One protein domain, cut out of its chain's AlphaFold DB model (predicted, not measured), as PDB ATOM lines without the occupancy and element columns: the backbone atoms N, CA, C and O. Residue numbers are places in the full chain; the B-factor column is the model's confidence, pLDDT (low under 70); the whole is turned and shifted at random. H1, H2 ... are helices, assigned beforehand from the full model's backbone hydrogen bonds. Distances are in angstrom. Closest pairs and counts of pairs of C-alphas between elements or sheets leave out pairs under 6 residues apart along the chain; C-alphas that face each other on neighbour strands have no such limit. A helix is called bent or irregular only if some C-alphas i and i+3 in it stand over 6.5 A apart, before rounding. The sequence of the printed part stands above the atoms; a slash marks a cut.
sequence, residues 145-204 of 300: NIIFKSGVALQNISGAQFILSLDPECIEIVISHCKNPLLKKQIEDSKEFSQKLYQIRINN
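This is residues 145 to 204 of the 300 residues of an uncharacterized protein of Rickettsiales bacterium Ac37b (UniProt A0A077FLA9). Five short helices make a small cluster: H4 and the longest, H5, follow each other along one side and together make the long axis, H2 and H3 lie next to them nearest the middle, and H1 packs on the other side of H2 and H3, away from H4 and H5. The printed part has 60 residues, with five named helices in the order H1 H2 H3 H4 H5 and no named strand, and its class is all helix. It is compact, with a radius of gyration of the C-alphas of 10.4 A and spans of 33 by 23 by 16 A.

H5, residues 191 to 203, is 18.5 A long and ends with C-alpha 203 at (146.728, 183.246, 105.259). H4 is residues 181 to 189, H3 residues 168 to 177 and H2 residues 157 to 164. H1, residues 145 to 154, is 16.1 A long and begins with C-alpha 145 at (133.155, 170.728, 118.972). H3 is irregular: C-alphas 169 and 172 are 7.6 A apart. H1 is neither bent nor irregular, but only just: C-alphas 149 and 152 are 6.1 A apart.

H5 touches H2 with residues 193 to 198 alone, at a steep tilt of 52 degrees; the closest C-alphas, of Gln 161 and Ser 194, are 5.3 A apart. H5 also touches H3, closest at the C-alphas of Pro 168 and Gln 195, 5.7 A. H2 and H3 only just touch, with 3 pairs of C-alphas within 8 A, the closest those of Leu 164 and Ile 171, 6.7 A. H3 and H4 form a helical hairpin at 9 degrees, closest at the C-alphas of Ile 175 and Lys 184, 5.8 A. H4 touches H2, closest at the C-alphas of Ile 157 and Ile 187, 6.4 A. H1 and H2 form a helical hairpin at 6 degrees, closest at the C-alphas of Val 152 and Ala 160, 5.9 A. H1 touches H3 at 58 degrees, closest at the C-alphas of Phe 148 and Val 174, 5.4 A. H1 is apart from H4 and H5. Each O i to N i+4 pair is within hydrogen-bond range in H2, H4 and H5, against 3 of 6 in H1 and 4 of 6 in H3.

The two C-alphas farthest apart, of Pro 181 and Asn 204, are 33.1 A apart. The four links are tight, and the printed part has no cut. Mean pLDDT of the printed part is 88.9; residues 153 to 154 are under 70.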
ATOM      1  N   ASN A 145     132.281 169.603 118.637       88.56
ATOM      2  CA  ASN A 145     133.155 170.728 118.972       88.56
ATOM      3  C   ASN A 145     133.931 170.515 120.287       88.56
ATOM      4  O   ASN A 145     134.115 171.446 121.080       88.56
ATOM      5  N   ILE A 146     134.375 169.277 120.548       86.62
ATOM      6  CA  ILE A 146     135.003 168.899 121.825       86.62
ATOM      7  C   ILE A 146     136.230 169.756 122.155       86.62
ATOM      8  O   ILE A 146     136.443 170.094 123.318       86.62
ATOM      9  N   ILE A 147     136.992 170.187 121.147       89.19
ATOM     10  CA  ILE A 147     138.158 171.057 121.331       89.19
ATOM     11  C   ILE A 147     137.807 172.373 122.037       89.19
ATOM     12  O   ILE A 147     138.497 172.770 122.980       89.19
ATOM     13  N   PHE A 148     136.693 172.999 121.651       91.00
ATOM     14  CA  PHE A 148     136.210 174.253 122.232       91.00
ATOM     15  C   PHE A 148     135.715 174.069 123.662       91.00
ATOM     16  O   PHE A 148     135.931 174.930 124.514       91.00
ATOM     17  N   LYS A 149     135.111 172.917 123.958       87.38
ATOM     18  CA  LYS A 149     134.656 172.572 125.311       87.38
ATOM     19  C   LYS A 149     135.837 172.281 126.237       87.38
ATOM     20  O   LYS A 149     135.883 172.767 127.367       87.38
ATOM     21  N   SER A 150     136.797 171.486 125.768       80.25
ATOM     22  CA  SER A 150     137.900 170.981 126.583       80.25
ATOM     23  C   SER A 150     138.950 172.036 126.886       80.25
ATOM     24  O   SER A 150     139.444 172.087 128.010       80.25
ATOM     25  N   GLY A 151     139.303 172.907 125.943       71.31
ATOM     26  CA  GLY A 151     140.411 173.818 126.214       71.31
ATOM     27  C   GLY A 151     140.073 175.056 127.039       71.31
ATOM     28  O   GLY A 151     140.979 175.746 127.496       71.31
ATOM     29  N   VAL A 152     138.800 175.287 127.356       70.62
ATOM     30  CA  VAL A 152     138.400 176.273 128.374       70.62
ATOM     31  C   VAL A 152     138.608 175.751 129.796       70.62
ATOM     32  O   VAL A 152     138.780 176.537 130.731       70.62
ATOM     33  N   ALA A 153     138.705 174.427 129.976       68.69
ATOM     34  CA  ALA A 153     139.070 173.827 131.262       68.69
ATOM     35  C   ALA A 153     140.460 174.272 131.754       68.69
ATOM     36  O   ALA A 153     140.774 174.126 132.935       68.69
ATOM     37  N   LEU A 154     141.268 174.853 130.864       65.50
ATOM     38  CA  LEU A 154     142.635 175.292 131.113       65.50
ATOM     39  C   LEU A 154     142.726 176.612 131.881       65.50
ATOM     40  O   LEU A 154     143.806 176.972 132.340       65.50
ATOM     41  N   GLN A 155     141.602 177.321 132.036       78.06
ATOM     42  CA  GLN A 155     141.487 178.564 132.806       78.06
ATOM     43  C   GLN A 155     142.546 179.633 132.466       78.06
ATOM     44  O   GLN A 155     142.875 180.474 133.302       78.06
ATOM     45  N   ASN A 156     143.063 179.620 131.235       85.56
ATOM     46  CA  ASN A 156     144.047 180.571 130.732       85.56
ATOM     47  C   ASN A 156     143.520 181.220 129.446       85.56
ATOM     48  O   ASN A 156     143.111 180.523 128.513       85.56
ATOM     49  N   ILE A 157     143.578 182.552 129.398       89.75
ATOM     50  CA  ILE A 157     143.186 183.361 128.245       89.75
ATOM     51  C   ILE A 157     143.938 182.971 126.971       89.75
ATOM     52  O   ILE A 157     143.306 182.834 125.930       89.75
ATOM     53  N   SER A 158     145.238 182.685 127.042       88.88
ATOM     54  CA  SER A 158     146.029 182.297 125.868       88.88
ATOM     55  C   SER A 158     145.570 180.961 125.291       88.88
ATOM     56  O   SER A 158     145.527 180.791 124.078       88.88
ATOM     57  N   GLY A 159     145.146 180.024 126.143       89.44
ATOM     58  CA  GLY A 159     144.566 178.761 125.687       89.44
ATOM     59  C   GLY A 159     143.223 178.952 124.981       89.44
ATOM     60  O   GLY A 159     142.981 178.353 123.935       89.44
ATOM     61  N   ALA A 160     142.374 179.837 125.511       91.19
ATOM     62  CA  ALA A 160     141.107 180.182 124.874       91.19
ATOM     63  C   ALA A 160     141.318 180.909 123.535       91.19
ATOM     64  O   ALA A 160     140.701 180.538 122.541       91.19
ATOM     65  N   GLN A 161     142.236 181.879 123.482       91.75
ATOM     66  CA  GLN A 161     142.617 182.588 122.255       91.75
ATOM     67  C   GLN A 161     143.202 181.639 121.206       91.75
ATOM     68  O   GLN A 161     142.870 181.743 120.028       91.75
ATOM     69  N   PHE A 162     144.035 180.679 121.625       92.38
ATOM     70  CA  PHE A 162     144.572 179.657 120.730       92.38
ATOM     71  C   PHE A 162     143.450 178.837 120.089       92.38
ATOM     72  O   PHE A 162     143.445 178.644 118.879       92.38
ATOM     73  N   ILE A 163     142.477 178.378 120.869       91.88
ATOM     74  CA  ILE A 163     141.398 177.537 120.338       91.88
ATOM     75  C   ILE A 163     140.438 178.337 119.464       91.88
ATOM     76  O   ILE A 163     140.045 177.867 118.403       91.88
ATOM     77  N   LEU A 164     140.128 179.573 119.849       93.25
ATOM     78  CA  LEU A 164     139.332 180.479 119.020       93.25
ATOM     79  C   LEU A 164     140.065 180.930 117.749       93.25
ATOM     80  O   LEU A 164     139.423 181.410 116.822       93.25
ATOM     81  N   SER A 165     141.387 180.743 117.665       92.69
ATOM     82  CA  SER A 165     142.121 180.897 116.402       92.69
ATOM     83  C   SER A 165     141.864 179.763 115.404       92.69
ATOM     84  O   SER A 165     142.295 179.870 114.260       92.69
ATOM     85  N   LEU A 166     141.226 178.665 115.830       92.06
ATOM     86  CA  LEU A 166     140.848 177.551 114.955       92.06
ATOM     87  C   LEU A 166     139.490 177.811 114.308       92.06
ATOM     88  O   LEU A 166     139.353 177.635 113.105       92.06
ATOM     89  N   ASP A 167     138.530 178.286 115.101       93.75
ATOM     90  CA  ASP A 167     137.262 178.825 114.619       93.75
ATOM     91  C   ASP A 167     136.716 179.864 115.625       93.75
ATOM     92  O   ASP A 167     136.337 179.509 116.751       93.75
ATOM     93  N   PRO A 168     136.676 181.158 115.258       93.56
ATOM     94  CA  PRO A 168     136.181 182.210 116.135       93.56
ATOM     95  C   PRO A 168     134.652 182.207 116.299       93.56
ATOM     96  O   PRO A 168     134.150 182.861 117.218       93.56
ATOM     97  N   GLU A 169     133.894 181.506 115.448       93.00
ATOM     98  CA  GLU A 169     132.433 181.405 115.570       93.00
ATOM     99  C   GLU A 169     132.020 180.558 116.784       93.00
ATOM    100  O   GLU A 169     130.985 180.808 117.406       93.00
ATOM    101  N   CYS A 170     132.891 179.649 117.227       93.94
ATOM    102  CA  CYS A 170     132.688 178.807 118.405       93.94
ATOM    103  C   CYS A 170     132.836 179.537 119.763       93.94
ATOM    104  O   CYS A 170     132.858 178.890 120.817       93.94
ATOM    105  N   ILE A 171     132.898 180.874 119.790       93.62
ATOM    106  CA  ILE A 171     133.070 181.658 121.026       93.62
ATOM    107  C   ILE A 171     131.979 181.406 122.073       93.62
ATOM    108  O   ILE A 171     132.288 181.300 123.256       93.62
ATOM    109  N   GLU A 172     130.724 181.221 121.664       94.44
ATOM    110  CA  GLU A 172     129.625 180.944 122.600       94.44
ATOM    111  C   GLU A 172     129.762 179.561 123.266       94.44
ATOM    112  O   GLU A 172     129.424 179.379 124.442       94.44
ATOM    113  N   ILE A 173     130.333 178.579 122.557       93.75
ATOM    114  CA  ILE A 173     130.643 177.253 123.114       93.75
ATOM    115  C   ILE A 173     131.725 177.400 124.185       93.75
ATOM    116  O   ILE A 173     131.566 176.910 125.305       93.75
ATOM    117  N   VAL A 174     132.791 178.135 123.869       92.94
ATOM    118  CA  VAL A 174     133.892 178.429 124.795       92.94
ATOM    119  C   VAL A 174     133.365 179.156 126.041       92.94
ATOM    120  O   VAL A 174     133.611 178.737 127.173       92.94
ATOM    121  N   ILE A 175     132.571 180.209 125.851       92.69
ATOM    122  CA  ILE A 175     131.998 181.019 126.929       92.69
ATOM    123  C   ILE A 175     131.066 180.201 127.832       92.69
ATOM    124  O   ILE A 175     131.146 180.320 129.057       92.69
ATOM    125  N   SER A 176     130.188 179.372 127.262       92.62
ATOM    126  CA  SER A 176     129.236 178.555 128.033       92.62
ATOM    127  C   SER A 176     129.918 177.492 128.902       92.62
ATOM    128  O   SER A 176     129.382 177.121 129.947       92.62
ATOM    129  N   HIS A 177     131.124 177.056 128.524       91.31
ATOM    130  CA  HIS A 177     131.932 176.098 129.284       91.31
ATOM    131  C   HIS A 177     132.955 176.778 130.218       91.31
ATOM    132  O   HIS A 177     133.592 176.108 131.039       91.31
ATOM    133  N   CYS A 178     133.082 178.110 130.168       90.81
ATOM    134  CA  CYS A 178     133.957 178.885 131.044       90.81
ATOM    135  C   CYS A 178     133.303 179.155 132.401       90.81
ATOM    136  O   CYS A 178     132.462 180.040 132.550       90.81
ATOM    137  N   LYS A 179     133.747 178.435 133.436       89.69
ATOM    138  CA  LYS A 179     133.245 178.624 134.809       89.69
ATOM    139  C   LYS A 179     133.756 179.899 135.484       89.69
ATOM    140  O   LYS A 179     133.137 180.361 136.435       89.69
ATOM    141  N   ASN A 180     134.891 180.442 135.040       91.56
ATOM    142  CA  ASN A 180     135.511 181.620 135.643       91.56
ATOM    143  C   ASN A 180     134.937 182.907 135.003       91.56
ATOM    144  O   ASN A 180     135.185 183.133 133.817       91.56
ATOM    145  N   PRO A 181     134.211 183.766 135.752       91.88
ATOM    146  CA  PRO A 181     133.599 184.976 135.194       91.88
ATOM    147  C   PRO A 181     134.612 186.009 134.691       91.88
ATOM    148  O   PRO A 181     134.351 186.690 133.702       91.88
ATOM    149  N   LEU A 182     135.772 186.120 135.350       93.06
ATOM    150  CA  LEU A 182     136.830 187.038 134.931       93.06
ATOM    151  C   LEU A 182     137.422 186.587 133.596       93.06
ATOM    152  O   LEU A 182     137.540 187.391 132.676       93.06
ATOM    153  N   LEU A 183     137.733 185.295 133.476       92.62
ATOM    154  CA  LEU A 183     138.238 184.724 132.231       92.62
ATOM    155  C   LEU A 183     137.201 184.815 131.110       92.62
ATOM    156  O   LEU A 183     137.556 185.155 129.991       92.62
ATOM    157  N   LYS A 184     135.922 184.564 131.406       93.94
ATOM    158  CA  LYS A 184     134.832 184.718 130.436       93.94
ATOM    159  C   LYS A 184     134.825 186.124 129.833       93.94
ATOM    160  O   LYS A 184     134.825 186.255 128.614       93.94
ATOM    161  N   LYS A 185     134.920 187.153 130.678       94.19
ATOM    162  CA  LYS A 185     135.031 188.539 130.218       94.19
ATOM    163  C   LYS A 185     136.294 188.769 129.379       94.19
ATOM    164  O   LYS A 185     136.218 189.375 128.324       94.19
ATOM    165  N   GLN A 186     137.447 188.245 129.805       92.81
ATOM    166  CA  GLN A 186     138.687 188.353 129.023       92.81
ATOM    167  C   GLN A 186     138.574 187.683 127.645       92.81
ATOM    168  O   GLN A 186     139.116 188.197 126.671       92.81
ATOM    169  N   ILE A 187     137.869 186.552 127.552       93.50
ATOM    170  CA  ILE A 187     137.599 185.856 126.289       93.50
ATOM    171  C   ILE A 187     136.735 186.738 125.385       93.50
ATOM    172  O   ILE A 187     137.131 186.975 124.243       93.50
ATOM    173  N   GLU A 188     135.623 187.264 125.906       93.38
ATOM    174  CA  GLU A 188     134.727 188.194 125.202       93.38
ATOM    175  C   GLU A 188     135.489 189.427 124.685       93.38
ATOM    176  O   GLU A 188     135.428 189.737 123.494       93.38
ATOM    177  N   ASP A 189     136.283 190.064 125.551       91.62
ATOM    178  CA  ASP A 189     137.102 191.238 125.225       91.62
ATOM    179  C   ASP A 189     138.183 190.919 124.167       91.62
ATOM    180  O   ASP A 189     138.627 191.800 123.433       91.62
ATOM    181  N   SER A 190     138.599 189.652 124.047       89.50
ATOM    182  CA  SER A 190     139.627 189.200 123.097       89.50
ATOM    183  C   SER A 190     139.088 188.626 121.782       89.50
ATOM    184  O   SER A 190     139.854 188.058 120.994       89.50
ATOM    185  N   LYS A 191     137.783 188.767 121.517       91.69
ATOM    186  CA  LYS A 191     137.135 188.231 120.309       91.69
ATOM    187  C   LYS A 191     137.812 188.701 119.019       91.69
ATOM    188  O   LYS A 191     138.144 187.877 118.171       91.69
ATOM    189  N   GLU A 192     138.050 190.006 118.890       90.06
ATOM    190  CA  GLU A 192     138.688 190.587 117.700       90.06
ATOM    191  C   GLU A 192     140.112 190.043 117.505       90.06
ATOM    192  O   GLU A 192     140.502 189.678 116.396       90.06
ATOM    193  N   PHE A 193     140.877 189.920 118.592       89.25
ATOM    194  CA  PHE A 193     142.225 189.361 118.541       89.25
ATOM    195  C   PHE A 193     142.211 187.895 118.084       89.25
ATOM    196  O   PHE A 193     142.979 187.515 117.203       89.25
ATOM    197  N   SER A 194     141.287 187.083 118.602       92.19
ATOM    198  CA  SER A 194     141.140 185.677 118.195       92.19
ATOM    199  C   SER A 194     140.767 185.538 116.712       92.19
ATOM    200  O   SER A 194     141.323 184.693 116.012       92.19
ATOM    201  N   GLN A 195     139.907 186.426 116.194       91.06
ATOM    202  CA  GLN A 195     139.594 186.502 114.762       91.06
ATOM    203  C   GLN A 195     140.828 186.848 113.919       91.06
ATOM    204  O   GLN A 195     141.030 186.263 112.857       91.06
ATOM    205  N   LYS A 196     141.689 187.761 114.387       88.62
ATOM    206  CA  LYS A 196     142.954 188.071 113.703       88.62
ATOM    207  C   LYS A 196     143.903 186.877 113.703       88.62
ATOM    208  O   LYS A 196     144.504 186.603 112.669       88.62
ATOM    209  N   LEU A 197     144.007 186.134 114.807       90.00
ATOM    210  CA  LEU A 197     144.803 184.902 114.855       90.00
ATOM    211  C   LEU A 197     144.290 183.852 113.860       90.00
ATOM    212  O   LEU A 197     145.099 183.239 113.166       90.00
ATOM    213  N   TYR A 198     142.970 183.695 113.737       92.12
ATOM    214  CA  TYR A 198     142.360 182.843 112.713       92.12
ATOM    215  C   TYR A 198     142.748 183.292 111.295       92.12
ATOM    216  O   TYR A 198     143.225 182.489 110.496       92.12
ATOM    217  N   GLN A 199     142.660 184.593 110.994       88.56
ATOM    218  CA  GLN A 199     143.091 185.124 109.695       88.56
ATOM    219  C   GLN A 199     144.586 184.904 109.434       88.56
ATOM    220  O   GLN A 199     144.970 184.613 108.302       88.56
ATOM    221  N   ILE A 200     145.447 185.020 110.451       85.31
ATOM    222  CA  ILE A 200     146.873 184.695 110.311       85.31
ATOM    223  C   ILE A 200     147.040 183.221 109.944       85.31
ATOM    224  O   ILE A 200     147.773 182.941 109.000       85.31
ATOM    225  N   ARG A 201     146.343 182.308 110.634       86.81
ATOM    226  CA  ARG A 201     146.413 180.861 110.388       86.81
ATOM    227  C   ARG A 201     146.002 180.497 108.963       86.81
ATOM    228  O   ARG A 201     146.710 179.736 108.318       86.81
ATOM    229  N   ILE A 202     144.899 181.057 108.467       85.19
ATOM    230  CA  ILE A 202     144.422 180.791 107.101       85.19
ATOM    231  C   ILE A 202     145.391 181.350 106.052       85.19
ATOM    232  O   ILE A 202     145.700 180.682 105.069       85.19
ATOM    233  N   ASN A 203     145.893 182.570 106.256       83.12
ATOM    234  CA  ASN A 203     146.728 183.246 105.259       83.12
ATOM    235  C   ASN A 203     148.211 182.839 105.311       83.12
ATOM    236  O   ASN A 203     148.936 183.078 104.349       83.12
ATOM    237  N   ASN A 204     148.676 182.292 106.436       81.62
ATOM    238  CA  ASN A 204     150.073 181.937 106.689       81.62
ATOM    239  C   ASN A 204     150.126 180.659 107.566       81.62
ATOM    240  O   ASN A 204     150.479 180.730 108.750       81.62
TER     241      ASN A 204